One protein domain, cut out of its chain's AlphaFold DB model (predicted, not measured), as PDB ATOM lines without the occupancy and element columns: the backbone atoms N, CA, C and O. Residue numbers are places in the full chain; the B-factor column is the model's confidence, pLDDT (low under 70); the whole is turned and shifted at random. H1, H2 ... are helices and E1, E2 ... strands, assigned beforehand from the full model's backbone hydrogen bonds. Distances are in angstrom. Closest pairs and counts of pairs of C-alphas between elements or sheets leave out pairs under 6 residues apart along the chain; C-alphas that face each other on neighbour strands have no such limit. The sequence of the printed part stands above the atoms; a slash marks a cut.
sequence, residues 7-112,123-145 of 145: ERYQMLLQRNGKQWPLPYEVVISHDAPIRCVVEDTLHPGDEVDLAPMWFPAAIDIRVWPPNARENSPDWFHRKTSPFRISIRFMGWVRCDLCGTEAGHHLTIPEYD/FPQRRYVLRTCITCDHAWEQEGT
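Overview. This is residues 7 to 112 and 123 to 145 of the 145 residues of an uncharacterized protein of Mycobacteroides abscessus subsp. massiliense (UniProt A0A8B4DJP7). What shape do these atoms make? Two sheets lie partly face to face as a sandwich, a strongly twisted one of six strands and a smaller one of four, with their strands crossed at 43 degrees; at one edge E2 runs on into E3, and at the other E7 and E10 come close. One short helix, H1, lies beyond an end of the sandwich, between E6 and E7 along the chain, and is on neither sheet. What is it built of? The printed part has 129 residues, with ten named strands and one named helix in the order E1 E2 E3 E4 E5 E6 H1 E7 E8 E9 E10; it is mostly strand, but under half of the residues are in named elements. The larger sheet runs E2 E1 E5 E8 E9 E10, all antiparallel, and the smaller E3 E4 E6 E7, mixed. The whole is compact, with a radius of gyration of the C-alphas of 15.0 A and spans of 45 by 33 by 32 A.

Along the chain. Where are the first elements? E1 is residues 11 to 15, beginning at C-alpha 11 (144.102, 176.832, 96.997), E2 is 18 to 22 and E3 is 24 to 27. E4, residues 34 to 42, is 20.9 A long and bends by 67 degrees at residue 39; E5 is 47 to 49, and E6, 57 to 63, is 18.8 A long. What follows? H1 is residues 75 to 80, E7 is 85 to 90 and E8 is 104 to 107. E9, 127 to 133, is 19.3 A long, and E10, 139 to 144, ends at C-alpha 144 (155.638, 190.294, 103.265).

Arrangement. How is the larger sheet paired? E1 and E2 form a hairpin, with N 13 and O 20 2.8 A apart, within hydrogen-bond range. E5 is antiparallel to E1, N 14 to O 47 at 2.8 A, and to E8, N 48 to O 106 at 2.8 A. E8 and E9 have N 132 and O 105 at 2.9 A, and the hairpin E9 and E10 has N 144 and O 127 at 2.7 A. And the smaller sheet? E3 and E4 form a hairpin, N 27 to O 35 at 2.8 A; E4 and E6 are parallel, N 36 to O 58 at 2.8 A; E6 and E7 are antiparallel, N 59 to O 89 at 2.8 A. Where do the sheets come close? The closest C-alphas of E7 and E10, Ile 87 and Gly 144, are 5.3 A apart. What of H1? In H1 every O i to N i+4 pair is within hydrogen-bond range.

Size, cuts and confidence. How far does it reach? The two C-alphas farthest apart, Pro 73 and Gly 99, are 46.0 A apart. Where is it cut or long-linked? Residues 113 to 122 are not printed, and C-alphas 112 and 123 are 13.0 A apart across the cut; the links E6 to H1 and E7 to E8 are long. Where is confidence low? The mean pLDDT of the printed part is 73.8, and 46 residues are under 70, among them 65 to 85.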
ATOM      1  N   GLU A   7     133.701 175.192  94.989       44.94
ATOM      2  CA  GLU A   7     134.619 174.385  94.172       44.94
ATOM      3  C   GLU A   7     135.568 175.209  93.280       44.94
ATOM      4  O   GLU A   7     136.584 174.689  92.836       44.94
ATOM      5  N   ARG A   8     135.285 176.499  93.026       52.81
ATOM      6  CA  ARG A   8     136.170 177.382  92.239       52.81
ATOM      7  C   ARG A   8     137.215 178.134  93.060       52.81
ATOM      8  O   ARG A   8     138.067 178.794  92.471       52.81
ATOM      9  N   TYR A   9     137.172 178.033  94.388       66.00
ATOM     10  CA  TYR A   9     138.062 178.773  95.280       66.00
ATOM     11  C   TYR A   9     139.073 177.861  95.981       66.00
ATOM     12  O   TYR A   9     139.364 178.031  97.159       66.00
ATOM     13  N   GLN A  10     139.595 176.848  95.299       80.50
ATOM     14  CA  GLN A  10     140.551 175.934  95.917       80.50
ATOM     15  C   GLN A  10     141.980 176.483  95.810       80.50
ATOM     16  O   GLN A  10     142.465 176.717  94.707       80.50
ATOM     17  N   MET A  11     142.645 176.681  96.952       87.06
ATOM     18  CA  MET A  11     144.102 176.832  96.997       87.06
ATOM     19  C   MET A  11     144.740 175.446  96.964       87.06
ATOM     20  O   MET A  11     144.220 174.511  97.586       87.06
ATOM     21  N   LEU A  12     145.851 175.304  96.248       89.12
ATOM     22  CA  LEU A  12     146.532 174.022  96.091       89.12
ATOM     23  C   LEU A  12     147.967 174.153  96.586       89.12
ATOM     24  O   LEU A  12     148.690 175.049  96.170       89.12
ATOM     25  N   LEU A  13     148.363 173.258  97.485       90.44
ATOM     26  CA  LEU A  13     149.733 173.118  97.959       90.44
ATOM     27  C   LEU A  13     150.460 172.122  97.062       90.44
ATOM     28  O   LEU A  13     150.038 170.967  96.964       90.44
ATOM     29  N   GLN A  14     151.568 172.545  96.471       90.31
ATOM     30  CA  GLN A  14     152.540 171.680  95.827       90.31
ATOM     31  C   GLN A  14     153.738 171.468  96.764       90.31
ATOM     32  O   GLN A  14     154.368 172.416  97.232       90.31
ATOM     33  N   ARG A  15     154.043 170.202  97.068       84.31
ATOM     34  CA  ARG A  15     155.190 169.800  97.901       84.31
ATOM     35  C   ARG A  15     155.734 168.463  97.405       84.31
ATOM     36  O   ARG A  15     154.988 167.496  97.249       84.31
ATOM     37  N   ASN A  16     157.043 168.373  97.171       82.62
ATOM     38  CA  ASN A  16     157.708 167.146  96.702       82.62
ATOM     39  C   ASN A  16     157.057 166.529  95.439       82.62
ATOM     40  O   ASN A  16     156.866 165.313  95.364       82.62
ATOM     41  N   GLY A  17     156.668 167.368  94.470       83.44
ATOM     42  CA  GLY A  17     156.053 166.939  93.203       83.44
ATOM     43  C   GLY A  17     154.629 166.383  93.325       83.44
ATOM     44  O   GLY A  17     154.125 165.758  92.394       83.44
ATOM     45  N   LYS A  18     153.983 166.570  94.476       87.00
ATOM     46  CA  LYS A  18     152.595 166.182  94.732       87.00
ATOM     47  C   LYS A  18     151.767 167.418  95.055       87.00
ATOM     48  O   LYS A  18     152.299 168.401  95.562       87.00
ATOM     49  N   GLN A  19     150.468 167.326  94.787       90.25
ATOM     50  CA  GLN A  19     149.515 168.415  94.954       90.25
ATOM     51  C   GLN A  19     148.397 168.009  95.916       90.25
ATOM     52  O   GLN A  19     147.847 166.910  95.804       90.25
ATOM     53  N   TRP A  20     148.047 168.899  96.842       88.81
ATOM     54  CA  TRP A  20     146.961 168.706  97.801       88.81
ATOM     55  C   TRP A  20     146.090 169.956  97.918       88.81
ATOM     56  O   TRP A  20     146.591 171.069  97.767       88.81
ATOM     57  N   PRO A  21     144.797 169.802  98.244       89.75
ATOM     58  CA  PRO A  21     143.979 170.913  98.711       89.75
ATOM     59  C   PRO A  21     144.618 171.572  99.936       89.75
ATOM     60  O   PRO A  21     144.946 170.873 100.895       89.75
ATOM     61  N   LEU A  22     144.756 172.898  99.919       89.25
ATOM     62  CA  LEU A  22     145.228 173.676 101.060       89.25
ATOM     63  C   LEU A  22     144.025 174.326 101.772       89.25
ATOM     64  O   LEU A  22     143.404 175.220 101.191       89.25
ATOM     65  N   PRO A  23     143.659 173.888 102.992       87.75
ATOM     66  CA  PRO A  23     142.542 174.465 103.735       87.75
ATOM     67  C   PRO A  23     142.830 175.901 104.181       87.75
ATOM     68  O   PRO A  23     143.940 176.230 104.610       87.75
ATOM     69  N   TYR A  24     141.813 176.754 104.103       86.81
ATOM     70  CA  TYR A  24     141.881 178.132 104.566       86.81
ATOM     71  C   TYR A  24     140.509 178.621 105.040       86.81
ATOM     72  O   TYR A  24     139.469 178.207 104.525       86.81
ATOM     73  N   GLU A  25     140.516 179.549 105.992       87.12
ATOM     74  CA  GLU A  25     139.326 180.240 106.480       87.12
ATOM     75  C   GLU A  25     139.171 181.590 105.768       87.12
ATOM     76  O   GLU A  25     140.146 182.326 105.596       87.12
ATOM     77  N   VAL A  26     137.943 181.947 105.378       85.00
ATOM     78  CA  VAL A  26     137.625 183.281 104.848       85.00
ATOM     79  C   VAL A  26     137.059 184.155 105.960       85.00
ATOM     80  O   VAL A  26     135.949 183.935 106.439       85.00
ATOM     81  N   VAL A  27     137.797 185.202 106.312       85.75
ATOM     82  CA  VAL A  27     137.391 186.219 107.278       85.75
ATOM     83  C   VAL A  27     136.938 187.464 106.519       85.75
ATOM     84  O   VAL A  27     137.736 188.170 105.896       85.75
ATOM     85  N   ILE A  28     135.634 187.736 106.568       81.06
ATOM     86  CA  ILE A  28     135.017 188.900 105.926       81.06
ATOM     87  C   ILE A  28     135.003 190.065 106.920       81.06
ATOM     88  O   ILE A  28     134.505 189.930 108.036       81.06
ATOM     89  N   SER A  29     135.526 191.217 106.503       79.19
ATOM     90  CA  SER A  29     135.508 192.468 107.269       79.19
ATOM     91  C   SER A  29     134.774 193.551 106.481       79.19
ATOM     92  O   SER A  29     134.839 193.565 105.256       79.19
ATOM     93  N   HIS A  30     134.086 194.458 107.180       71.00
ATOM     94  CA  HIS A  30     133.460 195.629 106.550       71.00
ATOM     95  C   HIS A  30     134.486 196.722 106.212       71.00
ATOM     96  O   HIS A  30     134.338 197.396 105.199       71.00
ATOM     97  N   ASP A  31     135.548 196.846 107.018       77.12
ATOM     98  CA  ASP A  31     136.506 197.962 106.948       77.12
ATOM     99  C   ASP A  31     137.918 197.530 106.516       77.12
ATOM    100  O   ASP A  31     138.855 198.325 106.517       77.12
ATOM    101  N   ALA A  32     138.105 196.252 106.178       70.81
ATOM    102  CA  ALA A  32     139.395 195.704 105.769       70.81
ATOM    103  C   ALA A  32     139.235 194.778 104.556       70.81
ATOM    104  O   ALA A  32     138.143 194.242 104.348       70.81
ATOM    105  N   PRO A  33     140.310 194.541 103.781       69.62
ATOM    106  CA  PRO A  33     140.302 193.513 102.751       69.62
ATOM    107  C   PRO A  33     139.829 192.174 103.319       69.62
ATOM    108  O   PRO A  33     140.124 191.846 104.474       69.62
ATOM    109  N   ILE A  34     139.128 191.391 102.497       80.88
ATOM    110  CA  ILE A  34     138.773 190.013 102.850       80.88
ATOM    111  C   ILE A  34     140.069 189.264 103.154       80.88
ATOM    112  O   ILE A  34     141.047 189.396 102.421       80.88
ATOM    113  N   ARG A  35     140.106 188.515 104.254       83.31
ATOM    114  CA  ARG A  35     141.294 187.764 104.658       83.31
ATOM    115  C   ARG A  35     141.089 186.278 104.423       83.31
ATOM    116  O   ARG A  35     140.059 185.738 104.804       83.31
ATOM    117  N   CYS A  36     142.077 185.624 103.830       85.12
ATOM    118  CA  CYS A  36     142.147 184.173 103.724       85.12
ATOM    119  C   CYS A  36     143.257 183.689 104.653       85.12
ATOM    120  O   CYS A  36     144.428 183.980 104.418       85.12
ATOM    121  N   VAL A  37     142.901 182.983 105.719       86.25
ATOM    122  CA  VAL A  37     143.863 182.473 106.697       86.25
ATOM    123  C   VAL A  37     144.135 181.016 106.369       86.25
ATOM    124  O   VAL A  37     143.255 180.180 106.549       86.25
ATOM    125  N   VAL A  38     145.336 180.709 105.880       87.69
ATOM    126  CA  VAL A  38     145.738 179.317 105.643       87.69
ATOM    127  C   VAL A  38     145.809 178.600 106.988       87.69
ATOM    128  O   VAL A  38     146.468 179.065 107.923       87.69
ATOM    129  N   GLU A  39     145.087 177.485 107.100       86.56
ATOM    130  CA  GLU A  39     144.991 176.737 108.357       86.56
ATOM    131  C   GLU A  39     146.277 175.954 108.647       86.56
ATOM    132  O   GLU A  39     146.657 175.782 109.809       86.56
ATOM    133  N   ASP A  40     146.969 175.521 107.589       85.31
ATOM    134  CA  ASP A  40     148.224 174.782 107.684       85.31
ATOM    135  C   ASP A  40     149.445 175.707 107.851       85.31
ATOM    136  O   ASP A  40     149.423 176.905 107.560       85.31
ATOM    137  N   THR A  41     150.541 175.142 108.352       84.25
ATOM    138  CA  THR A  41     151.844 175.809 108.392       84.25
ATOM    139  C   THR A  41     152.729 175.241 107.289       84.25
ATOM    140  O   THR A  41     153.075 174.061 107.306       84.25
ATOM    141  N   LEU A  42     153.097 176.094 106.340       85.12
ATOM    142  CA  LEU A  42     153.902 175.736 105.180       85.12
ATOM    143  C   LEU A  42     155.382 175.603 105.532       85.12
ATOM    144  O   LEU A  42     155.859 176.117 106.544       85.12
ATOM    145  N   HIS A  43     156.117 174.927 104.670       79.12
ATOM    146  CA  HIS A  43     157.559 174.782 104.721       79.12
ATOM    147  C   HIS A  43     158.230 175.642 103.650       79.12
ATOM    148  O   HIS A  43     157.645 175.897 102.599       79.12
ATOM    149  N   PRO A  44     159.478 176.065 103.870       77.31
ATOM    150  CA  PRO A  44     160.288 176.617 102.792       77.31
ATOM    151  C   PRO A  44     160.470 175.597 101.668       77.31
ATOM    152  O   PRO A  44     160.654 174.409 101.938       77.31
ATOM    153  N   GLY A  45     160.365 176.069 100.427       77.25
ATOM    154  CA  GLY A  45     160.272 175.236  99.229       77.25
ATOM    155  C   GLY A  45     158.850 174.776  98.884       77.25
ATOM    156  O   GLY A  45     158.658 174.202  97.817       77.25
ATOM    157  N   ASP A  46     157.851 175.027  99.741       85.62
ATOM    158  CA  ASP A  46     156.456 174.817  99.357       85.62
ATOM    159  C   ASP A  46     156.023 175.829  98.303       85.62
ATOM    160  O   ASP A  46     156.390 177.010  98.321       85.62
ATOM    161  N   GLU A  47     155.152 175.345  97.435       87.81
ATOM    162  CA  GLU A  47     154.550 176.102  96.361       87.81
ATOM    163  C   GLU A  47     153.031 176.135  96.553       87.81
ATOM    164  O   GLU A  47     152.413 175.130  96.906       87.81
ATOM    165  N   VAL A  48     152.407 177.296  96.366       86.88
ATOM    166  CA  VAL A  48     150.963 177.470  96.546       86.88
ATOM    167  C   VAL A  48     150.354 178.082  95.299       86.88
ATOM    168  O   VAL A  48     150.632 179.233  94.959       86.88
ATOM    169  N   ASP A  49     149.454 177.340  94.666       86.12
ATOM    170  CA  ASP A  49     148.601 177.874  93.615       86.12
ATOM    171  C   ASP A  49     147.407 178.569  94.262       86.12
ATOM    172  O   ASP A  49     146.589 177.952  94.960       86.12
ATOM    173  N   LEU A  50     147.306 179.876  94.041       82.00
ATOM    174  CA  LEU A  50     146.198 180.654  94.560       82.00
ATOM    175  C   LEU A  50     144.940 180.433  93.735       82.00
ATOM    176  O   LEU A  50     144.944 180.523  92.505       82.00
ATOM    177  N   ALA A  51     143.830 180.256  94.445       72.94
ATOM    178  CA  ALA A  51     142.518 180.308  93.838       72.94
ATOM    179  C   ALA A  51     142.291 181.666  93.145       72.94
ATOM    180  O   ALA A  51     142.654 182.707  93.704       72.94
ATOM    181  N   PRO A  52     141.630 181.697  91.975       66.81
ATOM    182  CA  PRO A  52     141.189 182.948  91.377       66.81
ATOM    183  C   PRO A  52     140.143 183.605  92.290       66.81
ATOM    184  O   PRO A  52     139.007 183.143  92.395       66.81
ATOM    185  N   MET A  53     140.527 184.689  92.965       67.62
ATOM    186  CA  MET A  53     139.615 185.496  93.778       67.62
ATOM    187  C   MET A  53     139.117 186.683  92.958       67.62
ATOM    188  O   MET A  53     139.907 187.396  92.350       67.62
ATOM    189  N   TRP A  54     137.803 186.917  92.950       63.34
ATOM    190  CA  TRP A  54     137.191 188.053  92.238       63.34
ATOM    191  C   TRP A  54     137.273 189.378  93.001       63.34
ATOM    192  O   TRP A  54     136.734 190.388  92.556       63.34
ATOM    193  N   PHE A  55     137.914 189.378  94.164       68.31
ATOM    194  CA  PHE A  55     138.105 190.550  95.002       68.31
ATOM    195  C   PHE A  55     139.532 190.553  95.560       68.31
ATOM    196  O   PHE A  55     140.105 189.484  95.789       68.31
ATOM    197  N   PRO A  56     140.108 191.739  95.829       71.12
ATOM    198  CA  PRO A  56     141.352 191.834  96.572       71.12
ATOM    199  C   PRO A  56     141.188 191.183  97.948       71.12
ATOM    200  O   PRO A  56     140.345 191.595  98.748       71.12
ATOM    201  N   ALA A  57     142.006 190.173  98.223       77.06
ATOM    202  CA  ALA A  57     142.052 189.508  99.515       77.06
ATOM    203  C   ALA A  57     143.475 189.520 100.062       77.06
ATOM    204  O   ALA A  57     144.425 189.372  99.300       77.06
ATOM    205  N   ALA A  58     143.629 189.669 101.372       81.12
ATOM    206  CA  ALA A  58     144.893 189.441 102.050       81.12
ATOM    207  C   ALA A  58     144.979 187.967 102.454       81.12
ATOM    208  O   ALA A  58     144.101 187.458 103.142       81.12
ATOM    209  N   ILE A  59     146.023 187.269 102.033       81.81
ATOM    210  CA  ILE A  59     146.255 185.881 102.409       81.81
ATOM    211  C   ILE A  59     147.295 185.885 103.517       81.81
ATOM    212  O   ILE A  59     148.397 186.408 103.340       81.81
ATOM    213  N   ASP A  60     146.915 185.330 104.661       83.69
ATOM    214  CA  ASP A  60     147.791 185.159 105.807       83.69
ATOM    215  C   ASP A  60     148.282 183.708 105.828       83.69
ATOM    216  O   ASP A  60     147.507 182.773 106.046       83.69
ATOM    217  N   ILE A  61     149.583 183.527 105.614       82.56
ATOM    218  CA  ILE A  61     150.237 182.216 105.606       82.56
ATOM    219  C   ILE A  61     151.158 182.102 106.810       82.56
ATOM    220  O   ILE A  61     151.864 183.049 107.159       82.56
ATOM    221  N   ARG A  62     151.166 180.928 107.445       83.12
ATOM    222  CA  ARG A  62     152.158 180.570 108.461       83.12
ATOM    223  C   ARG A  62     153.230 179.704 107.827       83.12
ATOM    224  O   ARG A  62     152.900 178.751 107.134       83.12
ATOM    225  N   VAL A  63     154.491 180.005 108.105       77.88
ATOM    226  CA  VAL A  63     155.633 179.251 107.582       77.88
ATOM    227  C   VAL A  63     156.526 178.793 108.735       77.88
ATOM    228  O   VAL A  63     156.771 179.545 109.687       77.88
ATOM    229  N   TRP A  64     156.988 177.549 108.654       76.56
ATOM    230  CA  TRP A  64     158.045 176.988 109.484       76.56
ATOM    231  C   TRP A  64     159.406 177.597 109.117       76.56
ATOM    232  O   TRP A  64     159.633 177.977 107.971       76.56
ATOM    233  N   PRO A  65     160.368 177.672 110.045       69.31
ATOM    234  CA  PRO A  65     161.702 178.126 109.687       69.31
ATOM    235  C   PRO A  65     162.375 177.127 108.711       69.31
ATOM    236  O   PRO A  65     162.095 175.929 108.791       69.31
ATOM    237  N   PRO A  66     163.305 177.571 107.839       60.56
ATOM    238  CA  PRO A  66     164.032 176.764 106.836       60.56
ATOM    239  C   PRO A  66     164.634 175.452 107.343       60.56
ATOM    240  O   PRO A  66     164.683 174.467 106.606       60.56
ATOM    241  N   ASN A  67     165.018 175.418 108.623       59.75
ATOM    242  CA  ASN A  67     165.644 174.266 109.275       59.75
ATOM    243  C   ASN A  67     164.658 173.382 110.063       59.75
ATOM    244  O   ASN A  67     165.053 172.370 110.644       59.75
ATOM    245  N   ALA A  68     163.370 173.731 110.094       59.22
ATOM    246  CA  ALA A  68     162.305 172.852 110.564       59.22
ATOM    247  C   ALA A  68     161.804 172.005 109.386       59.22
ATOM    248  O   ALA A  68     160.675 172.139 108.919       59.22
ATOM    249  N   ARG A  69     162.684 171.143 108.874       61.09
ATOM    250  CA  ARG A  69     162.316 170.099 107.912       61.09
ATOM    251  C   ARG A  69     162.004 168.818 108.660       61.09
ATOM    252  O   ARG A  69     162.671 168.514 109.644       61.09
ATOM    253  N   GLU A  70     161.061 168.041 108.141       61.84
ATOM    254  CA  GLU A  70     160.625 166.764 108.723       61.84
ATOM    255  C   GLU A  70     161.771 165.752 108.912       61.84
ATOM    256  O   GLU A  70     161.738 164.935 109.828       61.84
ATOM    257  N   ASN A  71     162.836 165.882 108.114       60.34
ATOM    258  CA  ASN A  71     164.025 165.029 108.156       60.34
ATOM    259  C   ASN A  71     165.145 165.541 109.089       60.34
ATOM    260  O   ASN A  71     166.219 164.946 109.131       60.34
ATOM    261  N   SER A  72     164.942 166.653 109.803       60.19
ATOM    262  CA  SER A  72     165.923 167.182 110.761       60.19
ATOM    263  C   SER A  72     165.844 166.421 112.096       60.19
ATOM    264  O   SER A  72     164.733 166.210 112.586       60.19
ATOM    265  N   PRO A  73     166.972 166.061 112.743       61.00
ATOM    266  CA  PRO A  73     166.968 165.432 114.071       61.00
ATOM    267  C   PRO A  73     166.190 166.239 115.123       61.00
ATOM    268  O   PRO A  73     165.558 165.672 116.012       61.00
ATOM    269  N   ASP A  74     166.169 167.564 114.972       59.41
ATOM    270  CA  ASP A  74     165.493 168.491 115.881       59.41
ATOM    271  C   ASP A  74     164.049 168.812 115.469       59.41
ATOM    272  O   ASP A  74     163.381 169.618 116.123       59.41
ATOM    273  N   TRP A  75     163.549 168.223 114.378       58.03
ATOM    274  CA  TRP A  75     162.223 168.503 113.824       58.03
ATOM    275  C   TRP A  75     161.125 168.443 114.885       58.03
ATOM    276  O   TRP A  75     160.311 169.359 115.004       58.03
ATOM    277  N   PHE A  76     161.129 167.387 115.701       57.16
ATOM    278  CA  PHE A  76     160.091 167.156 116.699       57.16
ATOM    279  C   PHE A  76     160.094 168.222 117.810       57.16
ATOM    280  O   PHE A  76     159.039 168.732 118.195       57.16
ATOM    281  N   HIS A  77     161.277 168.620 118.284       57.19
ATOM    282  CA  HIS A  77     161.435 169.698 119.265       57.19
ATOM    283  C   HIS A  77     161.034 171.065 118.687       57.19
ATOM    284  O   HIS A  77     160.333 171.839 119.338       57.19
ATOM    285  N   ARG A  78     161.393 171.341 117.428       58.97
ATOM    286  CA  ARG A  78     161.048 172.597 116.739       58.97
ATOM    287  C   ARG A  78     159.557 172.686 116.395       58.97
ATOM    288  O   ARG A  78     158.982 173.768 116.444       58.97
ATOM    289  N   LYS A  79     158.899 171.557 116.114       57.69
ATOM    290  CA  LYS A  79     157.444 171.478 115.891       57.69
ATOM    291  C   LYS A  79     156.643 171.765 117.166       57.69
ATOM    292  O   LYS A  79     155.566 172.356 117.097       57.69
ATOM    293  N   THR A  80     157.160 171.339 118.320       51.56
ATOM    294  CA  THR A  80     156.488 171.466 119.625       51.56
ATOM    295  C   THR A  80     156.736 172.812 120.314       51.56
ATOM    296  O   THR A  80     155.874 173.253 121.070       51.56
ATOM    297  N   SER A  81     157.837 173.506 120.001       54.41
ATOM    298  CA  SER A  81     158.110 174.903 120.398       54.41
ATOM    299  C   SER A  81     158.287 175.793 119.157       54.41
ATOM    300  O   SER A  81     159.415 176.102 118.769       54.41
ATOM    301  N   PRO A  82     157.188 176.149 118.466       53.88
ATOM    302  CA  PRO A  82     157.259 176.567 117.075       53.88
ATOM    303  C   PRO A  82     157.623 178.046 116.891       53.88
ATOM    304  O   PRO A  82     156.924 178.935 117.375       53.88
ATOM    305  N   PHE A  83     158.645 178.312 116.072       61.75
ATOM    306  CA  PHE A  83     158.899 179.638 115.501       61.75
ATOM    307  C   PHE A  83     158.018 179.824 114.272       61.75
ATOM    308  O   PHE A  83     158.369 179.413 113.172       61.75
ATOM    309  N   ARG A  84     156.824 180.382 114.468       68.12
ATOM    310  CA  ARG A  84     155.883 180.608 113.369       68.12
ATOM    311  C   ARG A  84     156.054 182.008 112.824       68.12
ATOM    312  O   ARG A  84     155.949 182.990 113.553       68.12
ATOM    313  N   ILE A  85     156.269 182.075 111.523       68.50
ATOM    314  CA  ILE A  85     156.344 183.316 110.776       68.50
ATOM    315  C   ILE A  85     155.021 183.492 110.041       68.50
ATOM    316  O   ILE A  85     154.659 182.651 109.223       68.50
ATOM    317  N   SER A  86     154.294 184.566 110.346       70.94
ATOM    318  CA  SER A  86     153.139 184.977 109.550       70.94
ATOM    319  C   SER A  86     153.585 185.910 108.432       70.94
ATOM    320  O   SER A  86     154.358 186.838 108.675       70.94
ATOM    321  N   ILE A  87     153.111 185.641 107.221       72.31
ATOM    322  CA  ILE A  87     153.328 186.465 106.034       72.31
ATOM    323  C   ILE A  87     151.957 186.868 105.510       72.31
ATOM    324  O   ILE A  87     151.108 186.000 105.298       72.31
ATOM    325  N   ARG A  88     151.755 188.170 105.299       76.75
ATOM    326  CA  ARG A  88     150.567 188.699 104.637       76.75
ATOM    327  C   ARG A  88     150.911 189.210 103.247       76.75
ATOM    328  O   ARG A  88     151.874 189.950 103.068       76.75
ATOM    329  N   PHE A  89     150.067 188.884 102.277       75.06
ATOM    330  CA  PHE A  89     150.171 189.420 100.921       75.06
ATOM    331  C   PHE A  89     148.804 189.480 100.234       75.06
ATOM    332  O   PHE A  89     147.850 188.846 100.668       75.06
ATOM    333  N   MET A  90     148.691 190.234  99.139       75.38
ATOM    334  CA  MET A  90     147.418 190.418  98.428       75.38
ATOM    335  C   MET A  90     147.194 189.334  97.368       75.38
ATOM    336  O   MET A  90     147.881 189.328  96.357       75.38
ATOM    337  N   GLY A  91     146.247 188.417  97.538       65.56
ATOM    338  CA  GLY A  91     146.001 187.309  96.603       65.56
ATOM    339  C   GLY A  91     145.722 187.731  95.157       65.56
ATOM    340  O   GLY A  91     145.991 186.964  94.236       65.56
ATOM    341  N   TRP A  92     145.283 188.973  94.950       70.50
ATOM    342  CA  TRP A  92     145.065 189.544  93.630       70.50
ATOM    343  C   TRP A  92     145.871 190.830  93.447       70.50
ATOM    344  O   TRP A  92     145.670 191.818  94.157       70.50
ATOM    345  N   VAL A  93     146.805 190.781  92.502       72.06
ATOM    346  CA  VAL A  93     147.620 191.898  92.021       72.06
ATOM    347  C   VAL A  93     147.649 191.764  90.506       72.06
ATOM    348  O   VAL A  93     147.778 190.656  89.990       72.06
ATOM    349  N   ARG A  94     147.481 192.866  89.781       77.44
ATOM    350  CA  ARG A  94     147.573 192.849  88.322       77.44
ATOM    351  C   ARG A  94     149.014 192.539  87.917       77.44
ATOM    352  O   ARG A  94     149.926 193.163  88.445       77.44
ATOM    353  N   CYS A  95     149.224 191.607  86.987       80.50
ATOM    354  CA  CYS A  95     150.567 191.368  86.462       80.50
ATOM    355  C   CYS A  95     151.049 192.598  85.678       80.50
ATOM    356  O   CYS A  95     150.398 192.997  84.712       80.50
ATOM    357  N   ASP A  96     152.200 193.162  86.048       82.94
ATOM    358  CA  ASP A  96     152.744 194.358  85.389       82.94
ATOM    359  C   ASP A  96     153.176 194.100  83.935       82.94
ATOM    360  O   ASP A  96     153.184 195.025  83.122       82.94
ATOM    361  N   LEU A  97     153.495 192.847  83.581       85.94
ATOM    362  CA  LEU A  97     153.947 192.490  82.234       85.94
ATOM    363  C   LEU A  97     152.789 192.319  81.239       85.94
ATOM    364  O   LEU A  97     152.785 192.939  80.179       85.94
ATOM    365  N   CYS A  98     151.822 191.451  81.544       85.75
ATOM    366  CA  CYS A  98     150.735 191.111  80.614       85.75
ATOM    367  C   CYS A  98     149.395 191.767  80.977       85.75
ATOM    368  O   CYS A  98     148.419 191.643  80.235       85.75
ATOM    369  N   GLY A  99     149.327 192.460  82.115       77.06
ATOM    370  CA  GLY A  99     148.137 193.165  82.573       77.06
ATOM    371  C   GLY A  99     146.982 192.260  82.988       77.06
ATOM    372  O   GLY A  99     145.907 192.805  83.253       77.06
ATOM    373  N   THR A 100     147.162 190.932  83.022       73.81
ATOM    374  CA  THR A 100     146.090 189.992  83.359       73.81
ATOM    375  C   THR A 100     145.867 189.892  84.862       73.81
ATOM    376  O   THR A 100     146.776 189.999  85.685       73.81
ATOM    377  N   GLU A 101     144.604 189.671  85.195       67.75
ATOM    378  CA  GLU A 101     144.069 189.478  86.540       67.75
ATOM    379  C   GLU A 101     143.947 187.974  86.859       67.75
ATOM    380  O   GLU A 101     142.916 187.493  87.333       67.75
ATOM    381  N   ALA A 102     144.977 187.204  86.503       62.06
ATOM    382  CA  ALA A 102     144.984 185.750  86.632       62.06
ATOM    383  C   ALA A 102     145.393 185.277  88.038       62.06
ATOM    384  O   ALA A 102     145.875 186.053  88.863       62.06
ATOM    385  N   GLY A 103     145.195 183.981  88.308       67.62
ATOM    386  CA  GLY A 103     145.747 183.328  89.495       67.62
ATOM    387  C   GLY A 103     147.276 183.426  89.521       67.62
ATOM    388  O   GLY A 103     147.924 183.487  88.471       67.62
ATOM    389  N   HIS A 104     147.837 183.450  90.726       76.56
ATOM    390  CA  HIS A 104     149.279 183.515  90.943       76.56
ATOM    391  C   HIS A 104     149.761 182.229  91.590       76.56
ATOM    392  O   HIS A 104     149.083 181.662  92.448       76.56
ATOM    393  N   HIS A 105     150.955 181.821  91.193       82.69
ATOM    394  CA  HIS A 105     151.733 180.830  91.905       82.69
ATOM    395  C   HIS A 105     152.622 181.536  92.930       82.69
ATOM    396  O   HIS A 105     153.155 182.613  92.647       82.69
ATOM    397  N   LEU A 106     152.754 180.950  94.113       82.12
ATOM    398  CA  LEU A 106     153.590 181.460  95.190       82.12
ATOM    399  C   LEU A 106     154.644 180.435  95.552       82.12
ATOM    400  O   LEU A 106     154.295 179.308  95.882       82.12
ATOM    401  N   THR A 107     155.898 180.856  95.614       81.38
ATOM    402  CA  THR A 107     156.978 180.022  96.142       81.38
ATOM    403  C   THR A 107     157.455 180.601  97.465       81.38
ATOM    404  O   THR A 107     157.775 181.792  97.557       81.38
ATOM    405  N   ILE A 108     157.499 179.763  98.502       77.75
ATOM    406  CA  ILE A 108     158.074 180.124  99.797       77.75
ATOM    407  C   ILE A 108     159.596 179.947  99.700       77.75
ATOM    408  O   ILE A 108     160.056 178.805  99.632       77.75
ATOM    409  N   PRO A 109     160.399 181.027  99.685       68.19
ATOM    410  CA  PRO A 109     161.831 180.896  99.452       68.19
ATOM    411  C   PRO A 109     162.529 180.110 100.566       68.19
ATOM    412  O   PRO A 109     162.220 180.255 101.754       68.19
ATOM    413  N   GLU A 110     163.504 179.292 100.169       61.44
ATOM    414  CA  GLU A 110     164.511 178.756 101.080       61.44
ATOM    415  C   GLU A 110     165.488 179.882 101.438       61.44
ATOM    416  O   GLU A 110     165.960 180.602 100.563       61.44
ATOM    417  N   TYR A 111     165.772 180.068 102.728       56.22
ATOM    418  CA  TYR A 111     166.757 181.053 103.174       56.22
ATOM    419  C   TYR A 111     168.015 180.330 103.652       56.22
ATOM    420  O   TYR A 111     167.934 179.504 104.564       56.22
ATOM    421  N   ASP A 112     169.162 180.691 103.073       42.66
ATOM    422  CA  ASP A 112     170.470 180.076 103.347       42.66
ATOM    423  C   ASP A 112     171.056 180.438 104.721       42.66
ATOM    424  O   ASP A 112     171.895 179.715 105.255       42.66
ATOM    425  N   PHE A 123     167.142 190.058 112.932       42.88
ATOM    426  CA  PHE A 123     166.693 189.210 111.823       42.88
ATOM    427  C   PHE A 123     166.023 190.079 110.745       42.88
ATOM    428  O   PHE A 123     165.074 190.803 111.068       42.88
ATOM    429  N   PRO A 124     166.460 190.030 109.471       43.84
ATOM    430  CA  PRO A 124     165.861 190.848 108.430       43.84
ATOM    431  C   PRO A 124     164.391 190.455 108.267       43.84
ATOM    432  O   PRO A 124     164.047 189.367 107.811       43.84
ATOM    433  N   GLN A 125     163.511 191.370 108.669       48.06
ATOM    434  CA  GLN A 125     162.052 191.232 108.628       48.06
ATOM    435  C   GLN A 125     161.489 191.234 107.197       48.06
ATOM    436  O   GLN A 125     160.290 191.046 107.014       48.06
ATOM    437  N   ARG A 126     162.343 191.428 106.184       50.81
ATOM    438  CA  ARG A 126     161.954 191.514 104.776       50.81
ATOM    439  C   ARG A 126     161.746 190.114 104.216       50.81
ATOM    440  O   ARG A 126     162.675 189.475 103.729       50.81
ATOM    441  N   ARG A 127     160.527 189.604 104.373       62.72
ATOM    442  CA  ARG A 127     160.134 188.266 103.922       62.72
ATOM    443  C   ARG A 127     159.613 188.375 102.505       62.72
ATOM    444  O   ARG A 127     158.468 188.760 102.324       62.72
ATOM    445  N   TYR A 128     160.426 188.067 101.506       63.59
ATOM    446  CA  TYR A 128     159.942 188.103 100.130       63.59
ATOM    447  C   TYR A 128     159.161 186.826  99.815       63.59
ATOM    448  O   TYR A 128     159.546 185.731 100.225       63.59
ATOM    449  N   VAL A 129     158.037 186.966  99.121       72.19
ATOM    450  CA  VAL A 129     157.325 185.859  98.475       72.19
ATOM    451  C   VAL A 129     157.537 186.020  96.981       72.19
ATOM    452  O   VAL A 129     157.279 187.102  96.445       72.19
ATOM    453  N   LEU A 130     157.998 184.961  96.316       79.31
ATOM    454  CA  LEU A 130     158.081 184.957  94.864       79.31
ATOM    455  C   LEU A 130     156.689 184.679  94.307       79.31
ATOM    456  O   LEU A 130     156.079 183.657  94.622       79.31
ATOM    457  N   ARG A 131     156.188 185.604  93.497       79.69
ATOM    458  CA  ARG A 131     154.947 185.448  92.746       79.69
ATOM    459  C   ARG A 131     155.259 185.187  91.303       79.69
ATOM    460  O   ARG A 131     156.084 185.899  90.750       79.69
ATOM    461  N   THR A 132     154.498 184.295  90.688       84.44
ATOM    462  CA  THR A 132     154.555 184.058  89.249       84.44
ATOM    463  C   THR A 132     153.157 184.160  88.654       84.44
ATOM    464  O   THR A 132     152.205 183.545  89.144       84.44
ATOM    465  N   CYS A 133     153.008 184.968  87.604       83.00
ATOM    466  CA  CYS A 133     151.766 185.061  86.847       83.00
ATOM    467  C   CYS A 133     151.554 183.778  86.039       83.00
ATOM    468  O   CYS A 133     152.306 183.519  85.109       83.00
ATOM    469  N   ILE A 134     150.474 183.038  86.301       76.50
ATOM    470  CA  ILE A 134     150.177 181.777  85.592       76.50
ATOM    471  C   ILE A 134     149.887 182.007  84.090       76.50
ATOM    472  O   ILE A 134     149.890 181.076  83.292       76.50
ATOM    473  N   THR A 135     149.615 183.248  83.666       80.50
ATOM    474  CA  THR A 135     149.358 183.557  82.246       80.50
ATOM    475  C   THR A 135     150.621 183.770  81.416       80.50
ATOM    476  O   THR A 135     150.603 183.484  80.223       80.50
ATOM    477  N   CYS A 136     151.677 184.350  81.991       85.62
ATOM    478  CA  CYS A 136     152.860 184.766  81.225       85.62
ATOM    479  C   CYS A 136     154.193 184.399  81.881       85.62
ATOM    480  O   CYS A 136     155.235 184.852  81.416       85.62
ATOM    481  N   ASP A 137     154.147 183.648  82.981       85.25
ATOM    482  CA  ASP A 137     155.289 183.210  83.784       85.25
ATOM    483  C   ASP A 137     156.192 184.349  84.282       85.25
ATOM    484  O   ASP A 137     157.323 184.131  84.715       85.25
ATOM    485  N   HIS A 138     155.693 185.589  84.261       85.62
ATOM    486  CA  HIS A 138     156.404 186.715  84.844       85.62
ATOM    487  C   HIS A 138     156.457 186.553  86.358       85.62
ATOM    488  O   HIS A 138     155.405 186.506  87.007       85.62
ATOM    489  N   ALA A 139     157.676 186.490  86.891       84.25
ATOM    490  CA  ALA A 139     157.928 186.347  88.309       84.25
ATOM    491  C   ALA A 139     158.442 187.651  88.936       84.25
ATOM    492  O   ALA A 139     159.275 188.339  88.342       84.25
ATOM    493  N   TRP A 140     157.961 187.982  90.135       84.81
ATOM    494  CA  TRP A 140     158.410 189.139  90.910       84.81
ATOM    495  C   TRP A 140     158.344 188.877  92.413       84.81
ATOM    496  O   TRP A 140     157.574 188.042  92.894       84.81
ATOM    497  N   GLU A 141     159.148 189.617  93.167       80.31
ATOM    498  CA  GLU A 141     159.178 189.539  94.624       80.31
ATOM    499  C   GLU A 141     158.166 190.504  95.244       80.31
ATOM    500  O   GLU A 141     158.055 191.665  94.847       80.31
ATOM    501  N   GLN A 142     157.446 190.035  96.261       72.69
ATOM    502  CA  GLN A 142     156.645 190.889  97.131       72.69
ATOM    503  C   GLN A 142     157.160 190.815  98.564       72.69
ATOM    504  O   GLN A 142     157.251 189.728  99.129       72.69
ATOM    505  N   GLU A 143     157.412 191.973  99.174       67.75
ATOM    506  CA  GLU A 143     157.721 192.069 100.599       67.75
ATOM    507  C   GLU A 143     156.475 191.733 101.436       67.75
ATOM    508  O   GLU A 143     155.403 192.326 101.288       67.75
ATOM    509  N   GLY A 144     156.617 190.724 102.287       60.94
ATOM    510  CA  GLY A 144     155.638 190.294 103.265       60.94
ATOM    511  C   GLY A 144     155.647 191.239 104.454       60.94
ATOM    512  O   GLY A 144     156.643 191.321 105.169       60.94
ATOM    513  N   THR A 145     154.532 191.941 104.645       53.84
ATOM    514  CA  THR A 145     154.272 192.810 105.804       53.84
ATOM    515  C   THR A 145     153.909 192.015 107.047       53.84
ATOM    516  O   THR A 145     153.164 191.016 106.883       53.84
TER     517      THR A 145